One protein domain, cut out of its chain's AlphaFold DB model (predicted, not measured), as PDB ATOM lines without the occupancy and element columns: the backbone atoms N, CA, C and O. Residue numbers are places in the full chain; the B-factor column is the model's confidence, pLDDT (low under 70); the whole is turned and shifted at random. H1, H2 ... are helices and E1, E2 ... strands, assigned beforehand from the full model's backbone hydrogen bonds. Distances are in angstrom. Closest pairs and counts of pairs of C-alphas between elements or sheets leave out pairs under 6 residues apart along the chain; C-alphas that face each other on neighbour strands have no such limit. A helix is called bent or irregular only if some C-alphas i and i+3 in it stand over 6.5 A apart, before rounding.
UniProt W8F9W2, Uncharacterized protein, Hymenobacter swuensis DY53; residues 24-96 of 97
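What this domain is: This is residues 24 to 96 of the 97 residues of an uncharacterized protein of Hymenobacter swuensis DY53 (UniProt W8F9W2). One sheet of four strands, strongly twisted and curled like part of a barrel, makes the body, with two short helices, H1 and H2, packed on it. Beyond one end of the strands, the link between E2 and E3 reaches out as an arm that holds the short helix H3, and its residues 66 to 72 stick out free. The printed part has 73 residues, with three named helices and four named strands in the order H1, H2, E1, E2, H3, E3, E4; the sheet runs E1, E2, E3, E4, all antiparallel, and the class is mixed, helices and strands. The whole is compact by its radius of gyration of the C-alphas, 12.8 A, yet elongated in outline, with spans of 41 by 25 by 16 A.

Where its parts are: H1 is residues 24 to 31, 10.6 A long, and begins at C-alpha 24 (7.379, -34.753, -46.212). H2 is residues 36 to 41, 9.1 A long, and is irregular: C-alphas 37 and 40 are 8.3 A apart. E1, residues 43 to 48, is 16.0 A long. E2, residues 54 to 62, is the longest strand at 23.5 A and ends at C-alpha 62 (7.215, -53.979, -40.701). H3 is residues 67 to 72, 9.2 A long. E3, residues 77 to 83, measures 19.9 A. E4, residues 90 to 95, measures 16.7 A and ends at C-alpha 95 (2.662, -44.958, -45.855).

How they stand to each other: E1 and E4 are the edge strands of the sheet. E1 and E2 form a hairpin, with N 45 and O 57 within hydrogen-bond range at 2.8 A. E2 and E3 are antiparallel at 140 degrees between directions, with N 58 and O 82 at 2.8 A. E3 and E4 form the other hairpin, with N 79 and O 93 at 2.8 A. H1 is on the sheet at a height of 8.0 A, over none of the strands; its closest C-alphas to E3 are those of Leu 30 and Tyr 79, 7.5 A. H2 is on the sheet too, at a height of 6.7 A, and lies only just over E2, with 3 of its 6 C-alphas falling there; the closest C-alphas are those of Ala 39 and Trp 60, 5.4 A. On the local plane it runs slantwise to E2 at 34 degrees. H3 is not on the sheet. In H1 every O i to N i+4 pair is within hydrogen-bond range; in H2 0 of 2 are, beside 2 of 3 O i to N i+3 pairs, and in H3 0 of 2, beside 1 of 3.

The domain as a whole: The two C-alphas farthest apart, those of Gly 52 and Glu 68, are 42.3 A apart. The printed part has no cut, and no link is long. The model's mean pLDDT over the printed part is 80.0; residues 64 to 75 and residue 96 are under 70.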
ATOM      1  N   THR A  24       6.118 -34.472 -45.523       73.56
ATOM      2  CA  THR A  24       7.379 -34.753 -46.212       73.56
ATOM      3  C   THR A  24       8.523 -35.063 -45.244       73.56
ATOM      4  O   THR A  24       9.310 -35.979 -45.486       73.56
ATOM      5  N   THR A  25       8.623 -34.341 -44.124       74.94
ATOM      6  CA  THR A  25       9.627 -34.627 -43.087       74.94
ATOM      7  C   THR A  25       9.347 -35.954 -42.388       74.94
ATOM      8  O   THR A  25      10.275 -36.725 -42.154       74.94
ATOM      9  N   LEU A  26       8.083 -36.245 -42.070       77.44
ATOM     10  CA  LEU A  26       7.702 -37.514 -41.448       77.44
ATOM     11  C   LEU A  26       7.959 -38.693 -42.393       77.44
ATOM     12  O   LEU A  26       8.538 -39.689 -41.977       77.44
ATOM     13  N   GLU A  27       7.598 -38.559 -43.666       80.19
ATOM     14  CA  GLU A  27       7.884 -39.534 -44.719       80.19
ATOM     15  C   GLU A  27       9.381 -39.825 -44.833       80.19
ATOM     16  O   GLU A  27       9.789 -40.988 -44.872       80.19
ATOM     17  N   ALA A  28      10.210 -38.778 -44.859       81.38
ATOM     18  CA  ALA A  28      11.659 -38.919 -44.926       81.38
ATOM     19  C   ALA A  28      12.218 -39.647 -43.695       81.38
ATOM     20  O   ALA A  28      13.057 -40.534 -43.843       81.38
ATOM     21  N   LEU A  29      11.725 -39.319 -42.496       82.19
ATOM     22  CA  LEU A  29      12.125 -39.987 -41.258       82.19
ATOM     23  C   LEU A  29      11.687 -41.450 -41.242       82.19
ATOM     24  O   LEU A  29      12.507 -42.316 -40.954       82.19
ATOM     25  N   LEU A  30      10.434 -41.743 -41.596       82.62
ATOM     26  CA  LEU A  30       9.913 -43.109 -41.646       82.62
ATOM     27  C   LEU A  30      10.712 -43.971 -42.628       82.62
ATOM     28  O   LEU A  30      11.095 -45.076 -42.269       82.62
ATOM     29  N   ARG A  31      11.094 -43.444 -43.798       82.38
ATOM     30  CA  ARG A  31      11.963 -44.166 -44.749       82.38
ATOM     31  C   ARG A  31      13.363 -44.483 -44.217       82.38
ATOM     32  O   ARG A  31      14.033 -45.346 -44.774       82.38
ATOM     33  N   MET A  32      13.825 -43.801 -43.168       83.31
ATOM     34  CA  MET A  32      15.084 -44.130 -42.491       83.31
ATOM     35  C   MET A  32      14.927 -45.226 -41.431       83.31
ATOM     36  O   MET A  32      15.931 -45.685 -40.881       83.31
ATOM     37  N   ALA A  33      13.698 -45.641 -41.112       85.31
ATOM     38  CA  ALA A  33      13.458 -46.673 -40.120       85.31
ATOM     39  C   ALA A  33      14.031 -48.021 -40.593       85.31
ATOM     40  O   ALA A  33      13.774 -48.447 -41.720       85.31
ATOM     41  N   PRO A  34      14.798 -48.728 -39.746       85.62
ATOM     42  CA  PRO A  34      15.290 -50.051 -40.089       85.62
ATOM     43  C   PRO A  34      14.143 -51.076 -40.110       85.62
ATOM     44  O   PRO A  34      13.103 -50.851 -39.482       85.62
ATOM     45  N   PRO A  35      14.333 -52.232 -40.766       84.75
ATOM     46  CA  PRO A  35      13.365 -53.324 -40.727       84.75
ATOM     47  C   PRO A  35      13.198 -53.881 -39.308       84.75
ATOM     48  O   PRO A  35      14.099 -53.759 -38.479       84.75
ATOM     49  N   GLU A  36      12.087 -54.570 -39.054       83.38
ATOM     50  CA  GLU A  36      11.751 -55.206 -37.770       83.38
ATOM     51  C   GLU A  36      12.867 -56.104 -37.214       83.38
ATOM     52  O   GLU A  36      13.117 -56.107 -36.011       83.38
ATOM     53  N   ALA A  37      13.641 -56.770 -38.079       83.31
ATOM     54  CA  ALA A  37      14.831 -57.533 -37.680       83.31
ATOM     55  C   ALA A  37      15.874 -56.695 -36.902       83.31
ATOM     56  O   ALA A  37      16.717 -57.231 -36.186       83.31
ATOM     57  N   ARG A  38      15.825 -55.369 -37.048       84.81
ATOM     58  CA  ARG A  38      16.631 -54.360 -36.357       84.81
ATOM     59  C   ARG A  38      15.742 -53.370 -35.593       84.81
ATOM     60  O   ARG A  38      16.129 -52.216 -35.426       84.81
ATOM     61  N   ALA A  39      14.594 -53.808 -35.070       82.31
ATOM     62  CA  ALA A  39      13.675 -52.969 -34.289       82.31
ATOM     63  C   ALA A  39      14.367 -52.250 -33.115       82.31
ATOM     64  O   ALA A  39      14.070 -51.094 -32.821       82.31
ATOM     65  N   ALA A  40      15.374 -52.877 -32.497       83.88
ATOM     66  CA  ALA A  40      16.194 -52.269 -31.446       83.88
ATOM     67  C   ALA A  40      17.061 -51.078 -31.912       83.88
ATOM     68  O   ALA A  40      17.587 -50.354 -31.073       83.88
ATOM     69  N   ALA A  41      17.218 -50.862 -33.218       85.12
ATOM     70  CA  ALA A  41      17.847 -49.686 -33.822       85.12
ATOM     71  C   ALA A  41      16.812 -48.739 -34.459       85.12
ATOM     72  O   ALA A  41      17.183 -47.845 -35.217       85.12
ATOM     73  N   GLY A  42      15.521 -48.945 -34.170       86.06
ATOM     74  CA  GLY A  42      14.422 -48.129 -34.671       86.06
ATOM     75  C   GLY A  42      14.609 -46.642 -34.378       86.06
ATOM     76  O   GLY A  42      15.194 -46.269 -33.353       86.06
ATOM     77  N   ILE A  43      14.093 -45.805 -35.274       87.69
ATOM     78  CA  ILE A  43      14.129 -44.346 -35.135       87.69
ATOM     79  C   ILE A  43      13.238 -43.911 -33.973       87.69
ATOM     80  O   ILE A  43      12.246 -44.565 -33.667       87.69
ATOM     81  N   LEU A  44      13.577 -42.800 -33.329       88.44
ATOM     82  CA  LEU A  44      12.772 -42.243 -32.247       88.44
ATOM     83  C   LEU A  44      11.905 -41.117 -32.798       88.44
ATOM     84  O   LEU A  44      12.421 -40.082 -33.218       88.44
ATOM     85  N   LEU A  45      10.596 -41.331 -32.797       84.75
ATOM     86  CA  LEU A  45       9.607 -40.381 -33.274       84.75
ATOM     87  C   LEU A  45       8.848 -39.785 -32.081       84.75
ATOM     88  O   LEU A  45       8.082 -40.499 -31.428       84.75
ATOM     89  N   PRO A  46       9.041 -38.493 -31.767       84.06
ATOM     90  CA  PRO A  46       8.205 -37.805 -30.797       84.06
ATOM     91  C   PRO A  46       6.821 -37.550 -31.405       84.06
ATOM     92  O   PRO A  46       6.692 -36.854 -32.411       84.06
ATOM     93  N   VAL A  47       5.786 -38.107 -30.785       81.12
ATOM     94  CA  VAL A  47       4.388 -37.945 -31.185       81.12
ATOM     95  C   VAL A  47       3.659 -37.153 -30.096       81.12
ATOM     96  O   VAL A  47       3.630 -37.585 -28.941       81.12
ATOM     97  N   PRO A  48       3.071 -35.988 -30.424       78.94
ATOM     98  CA  PRO A  48       2.229 -35.260 -29.488       78.94
ATOM     99  C   PRO A  48       0.905 -36.010 -29.300       78.94
ATOM    100  O   PRO A  48       0.164 -36.248 -30.255       78.94
ATOM    101  N   LEU A  49       0.614 -36.383 -28.061       77.81
ATOM    102  CA  LEU A  49      -0.639 -36.998 -27.651       77.81
ATOM    103  C   LEU A  49      -1.744 -35.939 -27.500       77.81
ATOM    104  O   LEU A  49      -1.453 -34.759 -27.264       77.81
ATOM    105  N   PRO A  50      -3.027 -36.336 -27.597       71.88
ATOM    106  CA  PRO A  50      -4.156 -35.416 -27.434       71.88
ATOM    107  C   PRO A  50      -4.200 -34.743 -26.055       71.88
ATOM    108  O   PRO A  50      -4.740 -33.645 -25.941       71.88
ATOM    109  N   ASP A  51      -3.583 -35.354 -25.043       75.19
ATOM    110  CA  ASP A  51      -3.498 -34.823 -23.680       75.19
ATOM    111  C   ASP A  51      -2.480 -33.671 -23.536       75.19
ATOM    112  O   ASP A  51      -2.315 -33.109 -22.454       75.19
ATOM    113  N   GLY A  52      -1.781 -33.302 -24.618       74.12
ATOM    114  CA  GLY A  52      -0.754 -32.253 -24.634       74.12
ATOM    115  C   GLY A  52       0.638 -32.733 -24.217       74.12
ATOM    116  O   GLY A  52       1.600 -31.968 -24.261       74.12
ATOM    117  N   THR A  53       0.770 -34.005 -23.847       80.62
ATOM    118  CA  THR A  53       2.054 -34.666 -23.615       80.62
ATOM    119  C   THR A  53       2.697 -35.075 -24.941       80.62
ATOM    120  O   THR A  53       2.025 -35.252 -25.952       80.62
ATOM    121  N   THR A  54       4.023 -35.204 -24.970       81.50
ATOM    122  CA  THR A  54       4.745 -35.779 -26.115       81.50
ATOM    123  C   THR A  54       5.303 -37.125 -25.699       81.50
ATOM    124  O   THR A  54       6.050 -37.208 -24.724       81.50
ATOM    125  N   GLU A  55       4.948 -38.171 -26.432       85.19
ATOM    126  CA  GLU A  55       5.436 -39.523 -26.191       85.19
ATOM    127  C   GLU A  55       6.390 -39.934 -27.309       85.19
ATOM    128  O   GLU A  55       6.202 -39.590 -28.474       85.19
ATOM    129  N   THR A  56       7.474 -40.620 -26.954       88.44
ATOM    130  CA  THR A  56       8.484 -41.031 -27.929       88.44
ATOM    131  C   THR A  56       8.249 -42.473 -28.319       88.44
ATOM    132  O   THR A  56       8.359 -43.379 -27.495       88.44
ATOM    133  N   PHE A  57       7.982 -42.683 -29.599       89.12
ATOM    134  CA  PHE A  57       7.811 -44.000 -30.179       89.12
ATOM    135  C   PHE A  57       9.090 -44.411 -30.882       89.12
ATOM    136  O   PHE A  57       9.603 -43.699 -31.742       89.12
ATOM    137  N   ARG A  58       9.607 -45.584 -30.542       90.50
ATOM    138  CA  ARG A  58      10.599 -46.262 -31.360       90.50
ATOM    139  C   ARG A  58       9.885 -46.897 -32.542       90.50
ATOM    140  O   ARG A  58       9.043 -47.757 -32.329       90.50
ATOM    141  N   VAL A  59      10.222 -46.474 -33.753       90.00
ATOM    142  CA  VAL A  59       9.568 -46.890 -34.997       90.00
ATOM    143  C   VAL A  59      10.512 -47.741 -35.843       90.00
ATOM    144  O   VAL A  59      11.693 -47.421 -36.002       90.00
ATOM    145  N   TRP A  60       9.986 -48.828 -36.396       90.75
ATOM    146  CA  TRP A  60      10.668 -49.722 -37.329       90.75
ATOM    147  C   TRP A  60       9.727 -50.132 -38.461       90.75
ATOM    148  O   TRP A  60       8.504 -50.134 -38.315       90.75
ATOM    149  N   GLN A  61      10.300 -50.481 -39.606       87.38
ATOM    150  CA  GLN A  61       9.543 -50.934 -40.762       87.38
ATOM    151  C   GLN A  61       9.095 -52.384 -40.565       87.38
ATOM    152  O   GLN A  61       9.909 -53.261 -40.272       87.38
ATOM    153  N   VAL A  62       7.803 -52.639 -40.765       82.81
ATOM    154  CA  VAL A  62       7.215 -53.979 -40.701       82.81
ATOM    155  C   VAL A  62       6.828 -54.406 -42.115       82.81
ATOM    156  O   VAL A  62       5.889 -53.850 -42.692       82.81
ATOM    157  N   PRO A  63       7.536 -55.382 -42.706       71.81
ATOM    158  CA  PRO A  63       7.140 -55.945 -43.985       71.81
ATOM    159  C   PRO A  63       5.883 -56.802 -43.789       71.81
ATOM    160  O   PRO A  63       5.953 -57.951 -43.368       71.81
ATOM    161  N   VAL A  64       4.712 -56.235 -44.082       69.62
ATOM    162  CA  VAL A  64       3.431 -56.970 -44.047       69.62
ATOM    163  C   VAL A  64       3.274 -57.865 -45.287       69.62
ATOM    164  O   VAL A  64       2.542 -58.851 -45.265       69.62
ATOM    165  N   LEU A  65       3.981 -57.534 -46.372       66.50
ATOM    166  CA  LEU A  65       3.960 -58.268 -47.632       66.50
ATOM    167  C   LEU A  65       5.097 -59.292 -47.680       66.50
ATOM    168  O   LEU A  65       6.237 -58.992 -47.321       66.50
ATOM    169  N   ALA A  66       4.792 -60.487 -48.188       65.44
ATOM    170  CA  ALA A  66       5.804 -61.475 -48.541       65.44
ATOM    171  C   ALA A  66       6.820 -60.866 -49.536       65.44
ATOM    172  O   ALA A  66       6.431 -60.032 -50.361       65.44
ATOM    173  N   PRO A  67       8.102 -61.275 -49.504       64.75
ATOM    174  CA  PRO A  67       9.167 -60.664 -50.310       64.75
ATOM    175  C   PRO A  67       8.873 -60.654 -51.819       64.75
ATOM    176  O   PRO A  67       9.241 -59.707 -52.514       64.75
ATOM    177  N   GLU A  68       8.146 -61.652 -52.325       63.16
ATOM    178  CA  GLU A  68       7.723 -61.694 -53.729       63.16
ATOM    179  C   GLU A  68       6.705 -60.588 -54.065       63.16
ATOM    180  O   GLU A  68       6.831 -59.926 -55.091       63.16
ATOM    181  N   LEU A  69       5.752 -60.296 -53.172       62.97
ATOM    182  CA  LEU A  69       4.763 -59.230 -53.370       62.97
ATOM    183  C   LEU A  69       5.331 -57.831 -53.115       62.97
ATOM    184  O   LEU A  69       4.885 -56.874 -53.747       62.97
ATOM    185  N   ALA A  70       6.317 -57.700 -52.226       63.16
ATOM    186  CA  ALA A  70       7.001 -56.432 -51.978       63.16
ATOM    187  C   ALA A  70       7.672 -55.880 -53.252       63.16
ATOM    188  O   ALA A  70       7.734 -54.669 -53.440       63.16
ATOM    189  N   THR A  71       8.098 -56.766 -54.162       63.16
ATOM    190  CA  THR A  71       8.628 -56.392 -55.485       63.16
ATOM    191  C   THR A  71       7.551 -55.777 -56.383       63.16
ATOM    192  O   THR A  71       7.831 -54.860 -57.152       63.16
ATOM    193  N   HIS A  72       6.309 -56.252 -56.273       68.62
ATOM    194  CA  HIS A  72       5.177 -55.753 -57.057       68.62
ATOM    195  C   HIS A  72       4.520 -54.506 -56.448       68.62
ATOM    196  O   HIS A  72       3.963 -53.696 -57.186       68.62
ATOM    197  N   TYR A  73       4.617 -54.322 -55.127       66.19
ATOM    198  CA  TYR A  73       4.017 -53.198 -54.400       66.19
ATOM    199  C   TYR A  73       5.022 -52.484 -53.476       66.19
ATOM    200  O   TYR A  73       4.801 -52.415 -52.265       66.19
ATOM    201  N   PRO A  74       6.101 -51.887 -54.018       65.81
ATOM    202  CA  PRO A  74       7.110 -51.187 -53.215       65.81
ATOM    203  C   PRO A  74       6.580 -49.902 -52.551       65.81
ATOM    204  O   PRO A  74       7.217 -49.340 -51.658       65.81
ATOM    205  N   ASN A  75       5.413 -49.421 -52.984       68.69
ATOM    206  CA  ASN A  75       4.836 -48.163 -52.522       68.69
ATOM    207  C   ASN A  75       4.073 -48.290 -51.195       68.69
ATOM    208  O   ASN A  75       3.800 -47.263 -50.584       68.69
ATOM    209  N   ILE A  76       3.726 -49.504 -50.752       71.69
ATOM    210  CA  ILE A  76       3.007 -49.718 -49.489       71.69
ATOM    211  C   ILE A  76       4.032 -50.068 -48.419       71.69
ATOM    212  O   ILE A  76       4.589 -51.166 -48.411       71.69
ATOM    213  N   GLN A  77       4.286 -49.128 -47.514       78.56
ATOM    214  CA  GLN A  77       5.234 -49.323 -46.423       78.56
ATOM    215  C   GLN A  77       4.522 -49.143 -45.092       78.56
ATOM    216  O   GLN A  77       4.059 -48.056 -44.758       78.56
ATOM    217  N   THR A  78       4.452 -50.223 -44.323       84.69
ATOM    218  CA  THR A  78       3.932 -50.192 -42.960       84.69
ATOM    219  C   THR A  78       5.090 -50.108 -41.977       84.69
ATOM    220  O   THR A  78       6.124 -50.762 -42.130       84.69
ATOM    221  N   TYR A  79       4.889 -49.328 -40.928       86.88
ATOM    222  CA  TYR A  79       5.806 -49.163 -39.819       86.88
ATOM    223  C   TYR A  79       5.057 -49.406 -38.515       86.88
ATOM    224  O   TYR A  79       3.918 -48.968 -38.334       86.88
ATOM    225  N   ALA A  80       5.708 -50.097 -37.590       89.12
ATOM    226  CA  ALA A  80       5.230 -50.237 -36.225       89.12
ATOM    227  C   ALA A  80       6.058 -49.341 -35.311       89.12
ATOM    228  O   ALA A  80       7.264 -49.186 -35.490       89.12
ATOM    229  N   GLY A  81       5.384 -48.741 -34.340       89.25
ATOM    230  CA  GLY A  81       5.974 -47.956 -33.277       89.25
ATOM    231  C   GLY A  81       5.666 -48.568 -31.919       89.25
ATOM    232  O   GLY A  81       4.557 -49.042 -31.686       89.25
ATOM    233  N   GLN A  82       6.611 -48.506 -30.995       90.00
ATOM    234  CA  GLN A  82       6.386 -48.819 -29.585       90.00
ATOM    235  C   GLN A  82       6.873 -47.662 -28.728       90.00
ATOM    236  O   GLN A  82       7.964 -47.140 -28.961       90.00
ATOM    237  N   SER A  83       6.073 -47.249 -27.749       88.06
ATOM    238  CA  SER A  83       6.485 -46.198 -26.826       88.06
ATOM    239  C   SER A  83       7.673 -46.661 -25.984       88.06
ATOM    240  O   SER A  83       7.701 -47.781 -25.469       88.06
ATOM    241  N   LEU A  84       8.662 -45.780 -25.837       86.69
ATOM    242  CA  LEU A  84       9.792 -46.002 -24.937       86.69
ATOM    243  C   LEU A  84       9.390 -45.887 -23.462       86.69
ATOM    244  O   LEU A  84      10.020 -46.506 -22.609       86.69
ATOM    245  N   GLN A  85       8.359 -45.099 -23.163       84.00
ATOM    246  CA  GLN A  85       7.863 -44.883 -21.807       84.00
ATOM    247  C   GLN A  85       6.908 -46.002 -21.389       84.00
ATOM    248  O   GLN A  85       6.971 -46.483 -20.259       84.00
ATOM    249  N   HIS A  86       6.052 -46.443 -22.311       82.88
ATOM    250  CA  HIS A  86       5.043 -47.460 -22.061       82.88
ATOM    251  C   HIS A  86       5.130 -48.557 -23.124       82.88
ATOM    252  O   HIS A  86       4.511 -48.442 -24.179       82.88
ATOM    253  N   PRO A  87       5.828 -49.675 -22.863       82.12
ATOM    254  CA  PRO A  87       5.995 -50.735 -23.861       82.12
ATOM    255  C   PRO A  87       4.670 -51.401 -24.275       82.12
ATOM    256  O   PRO A  87       4.612 -52.071 -25.306       82.12
ATOM    257  N   THR A  88       3.603 -51.206 -23.493       84.00
ATOM    258  CA  THR A  88       2.233 -51.633 -23.807       84.00
ATOM    259  C   THR A  88       1.531 -50.728 -24.820       84.00
ATOM    260  O   THR A  88       0.506 -51.122 -25.369       84.00
ATOM    261  N   VAL A  89       2.044 -49.518 -25.061       85.38
ATOM    262  CA  VAL A  89       1.494 -48.564 -26.026       85.38
ATOM    263  C   VAL A  89       2.221 -48.745 -27.352       85.38
ATOM    264  O   VAL A  89       3.419 -48.484 -27.484       85.38
ATOM    265  N   THR A  90       1.472 -49.190 -28.353       86.38
ATOM    266  CA  THR A  90       1.956 -49.385 -29.719       86.38
ATOM    267  C   THR A  90       1.265 -48.418 -30.670       86.38
ATOM    268  O   THR A  90       0.068 -48.168 -30.544       86.38
ATOM    269  N   ALA A  91       2.003 -47.928 -31.654       84.81
ATOM    270  CA  ALA A  91       1.508 -47.113 -32.751       84.81
ATOM    271  C   ALA A  91       1.714 -47.853 -34.079       84.81
ATOM    272  O   ALA A  91       2.625 -48.671 -34.212       84.81
ATOM    273  N   ARG A  92       0.881 -47.559 -35.076       84.50
ATOM    274  CA  ARG A  92       1.041 -48.073 -36.438       84.50
ATOM    275  C   ARG A  92       0.998 -46.907 -37.408       84.50
ATOM    276  O   ARG A  92       0.123 -46.051 -37.296       84.50
ATOM    277  N   PHE A  93       1.959 -46.877 -38.320       83.38
ATOM    278  CA  PHE A  93       2.069 -45.861 -39.354       83.38
ATOM    279  C   PHE A  93       2.058 -46.564 -40.703       83.38
ATOM    280  O   PHE A  93       2.888 -47.434 -40.957       83.38
ATOM    281  N   ASP A  94       1.129 -46.189 -41.568       81.44
ATOM    282  CA  ASP A  94       1.023 -46.739 -42.911       81.44
ATOM    283  C   ASP A  94       1.315 -45.617 -43.906       81.44
ATOM    284  O   ASP A  94       0.669 -44.569 -43.892       81.44
ATOM    285  N   LEU A  95       2.336 -45.824 -44.735       76.69
ATOM    286  CA  LEU A  95       2.662 -44.958 -45.855       76.69
ATOM    287  C   LEU A  95       2.096 -45.575 -47.125       76.69
ATOM    288  O   LEU A  95       2.583 -46.597 -47.617       76.69
ATOM    289  N   THR A  96       1.059 -44.921 -47.632       68.62
ATOM    290  CA  THR A  96       0.445 -45.173 -48.931       68.62
ATOM    291  C   THR A  96       0.603 -43.918 -49.793       68.62
ATOM    292  O   THR A  96       0.533 -42.819 -49.239       68.62
TER     293      THR A  96